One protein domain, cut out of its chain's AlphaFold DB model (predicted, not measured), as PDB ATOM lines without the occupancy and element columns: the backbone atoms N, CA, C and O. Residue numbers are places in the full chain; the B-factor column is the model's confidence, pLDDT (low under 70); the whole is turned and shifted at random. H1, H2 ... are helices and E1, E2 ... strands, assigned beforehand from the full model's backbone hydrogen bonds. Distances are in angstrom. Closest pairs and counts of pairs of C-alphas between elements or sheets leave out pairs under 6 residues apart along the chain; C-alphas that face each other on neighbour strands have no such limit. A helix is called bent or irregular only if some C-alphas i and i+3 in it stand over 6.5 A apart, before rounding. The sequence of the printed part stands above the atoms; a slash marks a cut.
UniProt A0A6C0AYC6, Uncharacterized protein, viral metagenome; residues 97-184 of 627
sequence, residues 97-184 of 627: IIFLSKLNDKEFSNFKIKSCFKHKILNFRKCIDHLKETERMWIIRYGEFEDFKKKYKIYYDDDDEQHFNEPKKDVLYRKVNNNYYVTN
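Overview. This is residues 97 to 184 of the 627 residues of an uncharacterized protein of viral metagenome (UniProt A0A6C0AYC6). A strongly twisted sheet of five short strands runs through the body, with H2 grazing it along edge strand E2, while a long loop, residues 110 to 123, reaches out as an arm at one end and adds much of the length. H1 lies between E1 and that arm, and H3 leads from the E2 edge toward the far edge, E3, where a second long loop, residues 158 to 171, begins. The printed part has 88 residues, with three named helices and five named strands in the order E1 H1 H2 E2 H3 E3 E4 E5; the sheet is mixed, in the order E2 E1 E4 E5 E3, and the class is mixed, helices and strands. The whole is loose, with a radius of gyration of the C-alphas of 15.1 A and spans of 52 by 25 by 23 A.

Along the chain. Find C-alpha 97 at (189.814, 132.487, 128.392), where E1, residues 97 to 99, begins. H1 follows as residues 102 to 109, 10.8 A long. After the loop, find C-alpha 124 at (190.722, 119.922, 138.593); from there H2 runs 15.3 A to residue 134. Next come E2, residues 137 to 140, 9.8 A, and H3, residues 142 to 151, 15.2 A. H3 is irregular: C-alphas 143 and 146 are 7.3 A apart. E3 is residues 155 to 157, E4 residues 172 to 177, 15.4 A, and E5 residues 180 to 183, 10.6 A, ending at C-alpha 183, (188.781, 141.818, 130.366).

Arrangement. Start in the sheet at E1 and E2, parallel at 20 degrees, with N 140 and O 98 2.8 A apart. E1 and E4 are antiparallel at 137 degrees; look at N 97 and O 173, 2.8 A. The hairpin E4 and E5 is antiparallel at 147 degrees, with N 174 and O 182 at 2.7 A. E5 and edge strand E3 are parallel at 29 degrees, with N 181 and O 155 at 2.9 A. E1, H1 H2, E2 form a strand-helix-strand unit, two parallel neighbour strands with helices between, and its crossover is right-handed. H2 only grazes the sheet, with residues 125 to 132; the C-alphas of Leu 131 and Met 137 are its closest to E2, 5.5 A. H1 and H3 only just touch, with 3 pairs of C-alphas within 8 A, the closest Lys 102 and Tyr 142 at 5.3 A. In H1 and H2 every O i to N i+4 pair is within hydrogen-bond range; in H3 4 of 6 are.

Size, cuts and confidence. The two C-alphas farthest apart are those of Phe 117 and Glu 161, 53.0 A. The printed part has no cut, and the links H1 to H2 and E3 to E4 are long. Look for low pLDDT, under 70, in residues 112 to 121 and 158 to 165; the mean of the printed part is 80.2.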
ATOM      1  N   ILE A  97     188.491 133.027 128.056       91.69
ATOM      2  CA  ILE A  97     189.814 132.487 128.392       91.69
ATOM      3  C   ILE A  97     190.244 132.950 129.790       91.69
ATOM      4  O   ILE A  97     190.038 134.105 130.155       91.69
ATOM      5  N   ILE A  98     190.879 132.060 130.558       92.44
ATOM      6  CA  ILE A  98     191.571 132.385 131.816       92.44
ATOM      7  C   ILE A  98     192.995 131.843 131.770       92.44
ATOM      8  O   ILE A  98     193.215 130.683 131.422       92.44
ATOM      9  N   PHE A  99     193.954 132.657 132.206       91.88
ATOM     10  CA  PHE A  99     195.346 132.252 132.395       91.88
ATOM     11  C   PHE A  99     195.641 132.115 133.879       91.88
ATOM     12  O   PHE A  99     195.688 133.124 134.568       91.88
ATOM     13  N   LEU A 100     195.885 130.913 134.386       92.06
ATOM     14  CA  LEU A 100     196.160 130.743 135.813       92.06
ATOM     15  C   LEU A 100     197.579 131.193 136.173       92.06
ATOM     16  O   LEU A 100     198.545 130.885 135.463       92.06
ATOM     17  N   SER A 101     197.732 131.882 137.304       92.12
ATOM     18  CA  SER A 101     199.055 132.083 137.898       92.12
ATOM     19  C   SER A 101     199.595 130.777 138.477       92.12
ATOM     20  O   SER A 101     198.864 129.831 138.770       92.12
ATOM     21  N   LYS A 102     200.911 130.733 138.706       93.38
ATOM     22  CA  LYS A 102     201.572 129.591 139.354       93.38
ATOM     23  C   LYS A 102     200.975 129.261 140.725       93.38
ATOM     24  O   LYS A 102     201.023 128.104 141.138       93.38
ATOM     25  N   LEU A 103     200.491 130.273 141.449       90.31
ATOM     26  CA  LEU A 103     199.918 130.109 142.781       90.31
ATOM     27  C   LEU A 103     198.539 129.448 142.686       90.31
ATOM     28  O   LEU A 103     198.363 128.355 143.223       90.31
ATOM     29  N   ASN A 104     197.636 130.031 141.898       87.31
ATOM     30  CA  ASN A 104     196.283 129.509 141.711       87.31
ATOM     31  C   ASN A 104     196.274 128.130 141.042       87.31
ATOM     32  O   ASN A 104     195.538 127.239 141.455       87.31
ATOM     33  N   ASP A 105     197.149 127.893 140.063       88.94
ATOM     34  CA  ASP A 105     197.275 126.585 139.411       88.94
ATOM     35  C   ASP A 105     197.631 125.466 140.414       88.94
ATOM     36  O   ASP A 105     197.091 124.354 140.363       88.94
ATOM     37  N   LYS A 106     198.507 125.761 141.383       86.94
ATOM     38  CA  LYS A 106     198.863 124.824 142.463       86.94
ATOM     39  C   LYS A 106     197.740 124.637 143.474       86.94
ATOM     40  O   LYS A 106     197.547 123.514 143.945       86.94
ATOM     41  N   GLU A 107     197.044 125.712 143.825       84.06
ATOM     42  CA  GLU A 107     195.925 125.685 144.765       84.06
ATOM     43  C   GLU A 107     194.779 124.829 144.219       84.06
ATOM     44  O   GLU A 107     194.382 123.841 144.844       84.06
ATOM     45  N   PHE A 108     194.338 125.111 142.992       83.69
ATOM     46  CA  PHE A 108     193.246 124.386 142.348       83.69
ATOM     47  C   PHE A 108     193.566 122.914 142.084       83.69
ATOM     48  O   PHE A 108     192.679 122.065 142.164       83.69
ATOM     49  N   SER A 109     194.837 122.571 141.856       80.62
ATOM     50  CA  SER A 109     195.263 121.177 141.662       80.62
ATOM     51  C   SER A 109     195.050 120.273 142.880       80.62
ATOM     52  O   SER A 109     194.984 119.056 142.720       80.62
ATOM     53  N   ASN A 110     194.969 120.837 144.088       74.56
ATOM     54  CA  ASN A 110     194.991 120.078 145.343       74.56
ATOM     55  C   ASN A 110     193.686 120.189 146.150       74.56
ATOM     56  O   ASN A 110     193.665 119.907 147.352       74.56
ATOM     57  N   PHE A 111     192.584 120.580 145.504       72.44
ATOM     58  CA  PHE A 111     191.330 120.874 146.194       72.44
ATOM     59  C   PHE A 111     190.643 119.607 146.740       72.44
ATOM     60  O   PHE A 111     190.453 118.615 146.031       72.44
ATOM     61  N   LYS A 112     190.249 119.620 148.021       65.75
ATOM     62  CA  LYS A 112     189.585 118.484 148.688       65.75
ATOM     63  C   LYS A 112     188.064 118.576 148.534       65.75
ATOM     64  O   LYS A 112     187.476 119.597 148.867       65.75
ATOM     65  N   ILE A 113     187.418 117.483 148.127       67.19
ATOM     66  CA  ILE A 113     185.953 117.349 148.097       67.19
ATOM     67  C   ILE A 113     185.481 116.610 149.354       67.19
ATOM     68  O   ILE A 113     186.074 115.602 149.767       67.19
ATOM     69  N   LYS A 114     184.370 117.062 149.942       58.75
ATOM     70  CA  LYS A 114     183.629 116.273 150.932       58.75
ATOM     71  C   LYS A 114     182.909 115.124 150.226       58.75
ATOM     72  O   LYS A 114     182.035 115.343 149.400       58.75
ATOM     73  N   SER A 115     183.251 113.885 150.572       56.34
ATOM     74  CA  SER A 115     182.442 112.718 150.208       56.34
ATOM     75  C   SER A 115     182.090 111.942 151.469       56.34
ATOM     76  O   SER A 115     182.917 111.835 152.377       56.34
ATOM     77  N   CYS A 116     180.873 111.392 151.509       51.66
ATOM     78  CA  CYS A 116     180.305 110.713 152.675       51.66
ATOM     79  C   CYS A 116     181.135 109.518 153.176       51.66
ATOM     80  O   CYS A 116     180.912 109.066 154.292       51.66
ATOM     81  N   PHE A 117     182.097 109.015 152.391       49.44
ATOM     82  CA  PHE A 117     182.832 107.789 152.720       49.44
ATOM     83  C   PHE A 117     184.363 107.866 152.565       49.44
ATOM     84  O   PHE A 117     185.019 106.854 152.795       49.44
ATOM     85  N   LYS A 118     184.944 109.017 152.172       55.78
ATOM     86  CA  LYS A 118     186.404 109.305 152.115       55.78
ATOM     87  C   LYS A 118     186.654 110.709 151.546       55.78
ATOM     88  O   LYS A 118     185.930 111.129 150.641       55.78
ATOM     89  N   HIS A 119     187.708 111.396 151.996       55.53
ATOM     90  CA  HIS A 119     188.222 112.584 151.303       55.53
ATOM     91  C   HIS A 119     188.692 112.184 149.900       55.53
ATOM     92  O   HIS A 119     189.597 111.362 149.761       55.53
ATOM     93  N   LYS A 120     188.068 112.741 148.862       65.19
ATOM     94  CA  LYS A 120     188.529 112.613 147.474       65.19
ATOM     95  C   LYS A 120     189.089 113.961 147.039       65.19
ATOM     96  O   LYS A 120     188.480 114.989 147.312       65.19
ATOM     97  N   ILE A 121     190.246 113.956 146.390       67.75
ATOM     98  CA  ILE A 121     190.801 115.156 145.756       67.75
ATOM     99  C   ILE A 121     190.024 115.382 144.456       67.75
ATOM    100  O   ILE A 121     189.820 114.436 143.687       67.75
ATOM    101  N   LEU A 122     189.555 116.611 144.229       71.50
ATOM    102  CA  LEU A 122     188.982 117.005 142.950       71.50
ATOM    103  C   LEU A 122     190.089 116.947 141.911       71.50
ATOM    104  O   LEU A 122     191.091 117.648 142.012       71.50
ATOM    105  N   ASN A 123     189.895 116.132 140.880       77.94
ATOM    106  CA  ASN A 123     190.738 116.247 139.705       77.94
ATOM    107  C   ASN A 123     190.310 117.516 138.961       77.94
ATOM    108  O   ASN A 123     189.341 117.479 138.206       77.94
ATOM    109  N   PHE A 124     191.020 118.621 139.193       83.94
ATOM    110  CA  PHE A 124     190.722 119.922 138.593       83.94
ATOM    111  C   PHE A 124     190.674 119.879 137.060       83.94
ATOM    112  O   PHE A 124     189.932 120.638 136.447       83.94
ATOM    113  N   ARG A 125     191.350 118.909 136.427       83.75
ATOM    114  CA  ARG A 125     191.222 118.667 134.986       83.75
ATOM    115  C   ARG A 125     189.776 118.398 134.569       83.75
ATOM    116  O   ARG A 125     189.341 118.940 133.570       83.75
ATOM    117  N   LYS A 126     189.004 117.667 135.381       85.19
ATOM    118  CA  LYS A 126     187.574 117.435 135.123       85.19
ATOM    119  C   LYS A 126     186.743 118.713 135.219       85.19
ATOM    120  O   LYS A 126     185.755 118.827 134.510       85.19
ATOM    121  N   CYS A 127     187.123 119.645 136.096       87.44
ATOM    122  CA  CYS A 127     186.490 120.962 136.169       87.44
ATOM    123  C   CYS A 127     186.777 121.761 134.893       87.44
ATOM    124  O   CYS A 127     185.854 122.285 134.282       87.44
ATOM    125  N   ILE A 128     188.036 121.767 134.441       88.25
ATOM    126  CA  ILE A 128     188.425 122.396 133.174       88.25
ATOM    127  C   ILE A 128     187.661 121.773 131.997       88.25
ATOM    128  O   ILE A 128     187.160 122.508 131.155       88.25
ATOM    129  N   ASP A 129     187.557 120.444 131.938       87.19
ATOM    130  CA  ASP A 129     186.831 119.746 130.871       87.19
ATOM    131  C   ASP A 129     185.335 120.110 130.894       87.19
ATOM    132  O   ASP A 129     184.781 120.466 129.859       87.19
ATOM    133  N   HIS A 130     184.710 120.152 132.079       88.06
ATOM    134  CA  HIS A 130     183.327 120.622 132.249       88.06
ATOM    135  C   HIS A 130     183.143 122.061 131.753       88.06
ATOM    136  O   HIS A 130     182.242 122.321 130.970       88.06
ATOM    137  N   LEU A 131     184.022 122.989 132.141       89.50
ATOM    138  CA  LEU A 131     183.940 124.392 131.716       89.50
ATOM    139  C   LEU A 131     184.161 124.583 130.212       89.50
ATOM    140  O   LEU A 131     183.547 125.459 129.602       89.50
ATOM    141  N   LYS A 132     185.011 123.755 129.600       87.06
ATOM    142  CA  LYS A 132     185.171 123.723 128.143       87.06
ATOM    143  C   LYS A 132     183.894 123.248 127.456       87.06
ATOM    144  O   LYS A 132     183.505 123.842 126.456       87.06
ATOM    145  N   GLU A 133     183.258 122.208 127.992       83.06
ATOM    146  CA  GLU A 133     182.062 121.586 127.419       83.06
ATOM    147  C   GLU A 133     180.790 122.424 127.612       83.06
ATOM    148  O   GLU A 133     180.001 122.531 126.675       83.06
ATOM    149  N   THR A 134     180.575 123.014 128.793       83.19
ATOM    150  CA  THR A 134     179.306 123.683 129.134       83.19
ATOM    151  C   THR A 134     179.356 125.198 129.012       83.19
ATOM    152  O   THR A 134     178.370 125.801 128.604       83.19
ATOM    153  N   GLU A 135     180.490 125.820 129.338       84.25
ATOM    154  CA  GLU A 135     180.615 127.285 129.397       84.25
ATOM    155  C   GLU A 135     181.447 127.857 128.250       84.25
ATOM    156  O   GLU A 135     181.720 129.060 128.223       84.25
ATOM    157  N   ARG A 136     181.908 127.001 127.322       86.75
ATOM    158  CA  ARG A 136     182.762 127.399 126.195       86.75
ATOM    159  C   ARG A 136     183.956 128.230 126.682       86.75
ATOM    160  O   ARG A 136     184.329 129.246 126.092       86.75
ATOM    161  N   MET A 137     184.572 127.789 127.781       89.44
ATOM    162  CA  MET A 137     185.659 128.495 128.457       89.44
ATOM    163  C   MET A 137     186.968 127.716 128.397       89.44
ATOM    164  O   MET A 137     187.031 126.537 128.741       89.44
ATOM    165  N   TRP A 138     188.051 128.402 128.036       90.94
ATOM    166  CA  TRP A 138     189.382 127.814 128.003       90.94
ATOM    167  C   TRP A 138     190.248 128.292 129.169       90.94
ATOM    168  O   TRP A 138     190.690 129.436 129.220       90.94
ATOM    169  N   ILE A 139     190.540 127.382 130.094       92.12
ATOM    170  CA  ILE A 139     191.509 127.612 131.169       92.12
ATOM    171  C   ILE A 139     192.887 127.122 130.725       92.12
ATOM    172  O   ILE A 139     193.039 125.962 130.333       92.12
ATOM    173  N   ILE A 140     193.876 128.007 130.805       91.88
ATOM    174  CA  ILE A 140     195.272 127.761 130.443       91.88
ATOM    175  C   ILE A 140     196.083 127.734 131.728       91.88
ATOM    176  O   ILE A 140     196.130 128.716 132.478       91.88
ATOM    177  N   ARG A 141     196.705 126.588 132.004       92.44
ATOM    178  CA  ARG A 141     197.494 126.399 133.222       92.44
ATOM    179  C   ARG A 141     198.826 127.135 133.126       92.44
ATOM    180  O   ARG A 141     199.314 127.415 132.032       92.44
ATOM    181  N   TYR A 142     199.457 127.396 134.270       92.12
ATOM    182  CA  TYR A 142     200.705 128.162 134.315       92.12
ATOM    183  C   TYR A 142     201.806 127.534 133.443       92.12
ATOM    184  O   TYR A 142     202.476 128.238 132.693       92.12
ATOM    185  N   GLY A 143     201.957 126.205 133.497       91.06
ATOM    186  CA  GLY A 143     202.950 125.477 132.697       91.06
ATOM    187  C   GLY A 143     202.623 125.353 131.204       91.06
ATOM    188  O   GLY A 143     203.501 124.997 130.434       91.06
ATOM    189  N   GLU A 144     201.388 125.650 130.793       91.81
ATOM    190  CA  GLU A 144     200.919 125.539 129.401       91.81
ATOM    191  C   GLU A 144     200.985 126.887 128.663       91.81
ATOM    192  O   GLU A 144     200.721 126.963 127.463       91.81
ATOM    193  N   PHE A 145     201.305 127.969 129.379       90.12
ATOM    194  CA  PHE A 145     201.207 129.325 128.853       90.12
ATOM    195  C   PHE A 145     202.155 129.594 127.678       90.12
ATOM    196  O   PHE A 145     201.724 130.183 126.690       90.12
ATOM    197  N   GLU A 146     203.415 129.160 127.756       89.06
ATOM    198  CA  GLU A 146     204.394 129.411 126.687       89.06
ATOM    199  C   GLU A 146     204.048 128.654 125.401       89.06
ATOM    200  O   GLU A 146     204.082 129.229 124.312       89.06
ATOM    201  N   ASP A 147     203.615 127.395 125.519       88.12
ATOM    202  CA  ASP A 147     203.149 126.602 124.379       88.12
ATOM    203  C   ASP A 147     201.907 127.231 123.746       88.12
ATOM    204  O   ASP A 147     201.807 127.347 122.521       88.12
ATOM    205  N   PHE A 148     200.979 127.704 124.582       87.75
ATOM    206  CA  PHE A 148     199.806 128.432 124.127       87.75
ATOM    207  C   PHE A 148     200.196 129.717 123.385       87.75
ATOM    208  O   PHE A 148     199.711 129.955 122.281       87.75
ATOM    209  N   LYS A 149     201.099 130.529 123.944       83.75
ATOM    210  CA  LYS A 149     201.570 131.787 123.343       83.75
ATOM    211  C   LYS A 149     202.286 131.548 122.012       83.75
ATOM    212  O   LYS A 149     202.073 132.291 121.059       83.75
ATOM    213  N   LYS A 150     203.102 130.493 121.922       83.44
ATOM    214  CA  LYS A 150     203.790 130.101 120.682       83.44
ATOM    215  C   LYS A 150     202.803 129.646 119.609       83.44
ATOM    216  O   LYS A 150     202.993 129.958 118.435       83.44
ATOM    217  N   LYS A 151     201.757 128.919 120.010       83.06
ATOM    218  CA  LYS A 151     200.746 128.376 119.099       83.06
ATOM    219  C   LYS A 151     199.729 129.423 118.640       83.06
ATOM    220  O   LYS A 151     199.292 129.381 117.494       83.06
ATOM    221  N   TYR A 152     199.336 130.354 119.509       79.38
ATOM    222  CA  TYR A 152     198.224 131.266 119.256       79.38
ATOM    223  C   TYR A 152     198.649 132.732 119.267       79.38
ATOM    224  O   TYR A 152     199.133 133.260 120.263       79.38
ATOM    225  N   LYS A 153     198.348 133.434 118.170       77.81
ATOM    226  CA  LYS A 153     198.466 134.895 118.077       77.81
ATOM    227  C   LYS A 153     197.161 135.532 118.560       77.81
ATOM    228  O   LYS A 153     196.146 135.491 117.859       77.81
ATOM    229  N   ILE A 154     197.157 136.043 119.790       81.31
ATOM    230  CA  ILE A 154     195.983 136.645 120.438       81.31
ATOM    231  C   ILE A 154     196.373 137.984 121.060       81.31
ATOM    232  O   ILE A 154     197.400 138.081 121.724       81.31
ATOM    233  N   TYR A 155     195.517 138.980 120.869       82.50
ATOM    234  CA  TYR A 155     195.601 140.294 121.486       82.50
ATOM    235  C   TYR A 155     194.748 140.318 122.747       82.50
ATOM    236  O   TYR A 155     193.595 139.879 122.717       82.50
ATOM    237  N   TYR A 156     195.317 140.862 123.817       84.56
ATOM    238  CA  TYR A 156     194.645 141.079 125.090       84.56
ATOM    239  C   TYR A 156     194.640 142.574 125.356       84.56
ATOM    240  O   TYR A 156     195.697 143.195 125.303       84.56
ATOM    241  N   ASP A 157     193.462 143.145 125.574       73.38
ATOM    242  CA  ASP A 157     193.352 144.551 125.952       73.38
ATOM    243  C   ASP A 157     193.606 144.702 127.445       73.38
ATOM    244  O   ASP A 157     192.943 144.069 128.274       73.38
ATOM    245  N   ASP A 158     194.596 145.520 127.751       61.44
ATOM    246  CA  ASP A 158     194.907 146.021 129.072       61.44
ATOM    247  C   ASP A 158     195.352 147.469 128.869       61.44
ATOM    248  O   ASP A 158     196.049 147.755 127.894       61.44
ATOM    249  N   ASP A 159     194.934 148.387 129.738       54.03
ATOM    250  CA  ASP A 159     195.098 149.838 129.537       54.03
ATOM    251  C   ASP A 159     196.571 150.316 129.552       54.03
ATOM    252  O   ASP A 159     196.853 151.505 129.408       54.03
ATOM    253  N   ASP A 160     197.515 149.382 129.670       50.22
ATOM    254  CA  ASP A 160     198.944 149.588 129.509       50.22
ATOM    255  C   ASP A 160     199.381 149.162 128.096       50.22
ATOM    256  O   ASP A 160     199.435 147.974 127.765       50.22
ATOM    257  N   GLU A 161     199.794 150.135 127.273       47.03
ATOM    258  CA  GLU A 161     200.305 149.966 125.893       47.03
ATOM    259  C   GLU A 161     201.526 149.013 125.761       47.03
ATOM    260  O   GLU A 161     202.079 148.843 124.672       47.03
ATOM    261  N   GLN A 162     201.959 148.372 126.851       46.28
ATOM    262  CA  GLN A 162     203.131 147.501 126.941       46.28
ATOM    263  C   GLN A 162     202.833 145.996 126.800       46.28
ATOM    264  O   GLN A 162     203.771 145.224 126.602       46.28
ATOM    265  N   HIS A 163     201.574 145.543 126.823       50.28
ATOM    266  CA  HIS A 163     201.255 144.104 126.798       50.28
ATOM    267  C   HIS A 163     200.820 143.576 125.424       50.28
ATOM    268  O   HIS A 163     199.743 143.008 125.238       50.28
ATOM    269  N   PHE A 164     201.715 143.658 124.438       55.19
ATOM    270  CA  PHE A 164     201.610 142.799 123.256       55.19
ATOM    271  C   PHE A 164     201.849 141.335 123.681       55.19
ATOM    272  O   PHE A 164     202.963 140.956 124.034       55.19
ATOM    273  N   ASN A 165     200.810 140.496 123.623       64.12
ATOM    274  CA  ASN A 165     200.852 139.043 123.876       64.12
ATOM    275  C   ASN A 165     201.117 138.586 125.328       64.12
ATOM    276  O   ASN A 165     201.497 137.427 125.531       64.12
ATOM    277  N   GLU A 166     200.907 139.434 126.338       81.31
ATOM    278  CA  GLU A 166     201.037 139.031 127.747       81.31
ATOM    279  C   GLU A 166     199.770 139.325 128.553       81.31
ATOM    280  O   GLU A 166     199.607 140.424 129.069       81.31
ATOM    281  N   PRO A 167     198.854 138.348 128.679       86.50
ATOM    282  CA  PRO A 167     197.653 138.519 129.478       86.50
ATOM    283  C   PRO A 167     197.984 138.522 130.972       86.50
ATOM    284  O   PRO A 167     198.796 137.707 131.444       86.50
ATOM    285  N   LYS A 168     197.265 139.360 131.728       87.50
ATOM    286  CA  LYS A 168     197.209 139.278 133.188       87.50
ATOM    287  C   LYS A 168     196.750 137.880 133.600       87.50
ATOM    288  O   LYS A 168     195.864 137.276 132.993       87.50
ATOM    289  N   LYS A 169     197.392 137.340 134.631       89.31
ATOM    290  CA  LYS A 169     197.015 136.041 135.192       89.31
ATOM    291  C   LYS A 169     195.831 136.209 136.135       89.31
ATOM    292  O   LYS A 169     195.660 137.260 136.739       89.31
ATOM    293  N   ASP A 170     195.032 135.159 136.238       88.94
ATOM    294  CA  ASP A 170     193.841 135.057 137.076       88.94
ATOM    295  C   ASP A 170     192.773 136.109 136.749       88.94
ATOM    296  O   ASP A 170     191.977 136.482 137.605       88.94
ATOM    297  N   VAL A 171     192.756 136.574 135.498       87.56
ATOM    298  CA  VAL A 171     191.756 137.490 134.945       87.56
ATOM    299  C   VAL A 171     190.945 136.753 133.886       87.56
ATOM    300  O   VAL A 171     191.498 136.029 133.053       87.56
ATOM    301  N   LEU A 172     189.624 136.940 133.923       89.94
ATOM    302  CA  LEU A 172     188.712 136.434 132.906       89.94
ATOM    303  C   LEU A 172     188.723 137.350 131.683       89.94
ATOM    304  O   LEU A 172     188.352 138.522 131.764       89.94
ATOM    305  N   TYR A 173     189.111 136.782 130.546       90.50
ATOM    306  CA  TYR A 173     189.111 137.436 129.247       90.50
ATOM    307  C   TYR A 173     187.946 136.947 128.386       90.50
ATOM    308  O   TYR A 173     187.680 135.747 128.309       90.50
ATOM    309  N   ARG A 174     187.285 137.875 127.696       89.69
ATOM    310  CA  ARG A 174     186.146 137.648 126.806       89.69
ATOM    311  C   ARG A 174     186.503 137.935 125.368       89.69
ATOM    312  O   ARG A 174     187.171 138.920 125.063       89.69
ATOM    313  N   LYS A 175     186.040 137.058 124.488       89.69
ATOM    314  CA  LYS A 175     186.286 137.132 123.057       89.69
ATOM    315  C   LYS A 175     185.489 138.274 122.433       89.69
ATOM    316  O   LYS A 175     184.266 138.253 122.454       89.69
ATOM    317  N   VAL A 176     186.174 139.234 121.816       87.50
ATOM    318  CA  VAL A 176     185.547 140.241 120.939       87.50
ATOM    319  C   VAL A 176     185.513 139.732 119.500       87.50
ATOM    320  O   VAL A 176     184.510 139.861 118.801       87.50
ATOM    321  N   ASN A 177     186.614 139.122 119.055       84.75
ATOM    322  CA  ASN A 177     186.701 138.417 117.783       84.75
ATOM    323  C   ASN A 177     187.718 137.272 117.872       84.75
ATOM    324  O   ASN A 177     188.310 137.026 118.919       84.75
ATOM    325  N   ASN A 178     187.950 136.566 116.764       80.62
ATOM    326  CA  ASN A 178     188.859 135.421 116.750       80.62
ATOM    327  C   ASN A 178     190.270 135.733 117.240       80.62
ATOM    328  O   ASN A 178     190.911 134.811 117.701       80.62
ATOM    329  N   ASN A 179     190.770 136.964 117.188       80.19
ATOM    330  CA  ASN A 179     192.125 137.311 117.617       80.19
ATOM    331  C   ASN A 179     192.181 138.313 118.766       80.19
ATOM    332  O   ASN A 179     193.283 138.609 119.212       80.19
ATOM    333  N   TYR A 180     191.047 138.797 119.260       86.50
ATOM    334  CA  TYR A 180     191.000 139.877 120.233       86.50
ATOM    335  C   TYR A 180     190.139 139.509 121.431       86.50
ATOM    336  O   TYR A 180     188.966 139.156 121.279       86.50
ATOM    337  N   TYR A 181     190.743 139.600 122.610       89.62
ATOM    338  CA  TYR A 181     190.117 139.328 123.887       89.62
ATOM    339  C   TYR A 181     190.327 140.516 124.821       89.62
ATOM    340  O   TYR A 181     191.375 141.155 124.807       89.62
ATOM    341  N   VAL A 182     189.337 140.800 125.651       88.38
ATOM    342  CA  VAL A 182     189.354 141.935 126.585       88.38
ATOM    343  C   VAL A 182     188.892 141.463 127.954       88.38
ATOM    344  O   VAL A 182     188.267 140.409 128.060       88.38
ATOM    345  N   THR A 183     189.204 142.197 129.013       87.75
ATOM    346  CA  THR A 183     188.781 141.818 130.366       87.75
ATOM    347  C   THR A 183     187.249 141.747 130.464       87.75
ATOM    348  O   THR A 183     186.516 142.498 129.818       87.75
ATOM    349  N   ASN A 184     186.734 140.843 131.298       86.44
ATOM    350  CA  ASN A 184     185.292 140.699 131.532       86.44
ATOM    351  C   ASN A 184     184.637 141.992 132.058       86.44
ATOM    352  O   ASN A 184     183.465 142.265 131.784       86.44
TER     353      ASN A 184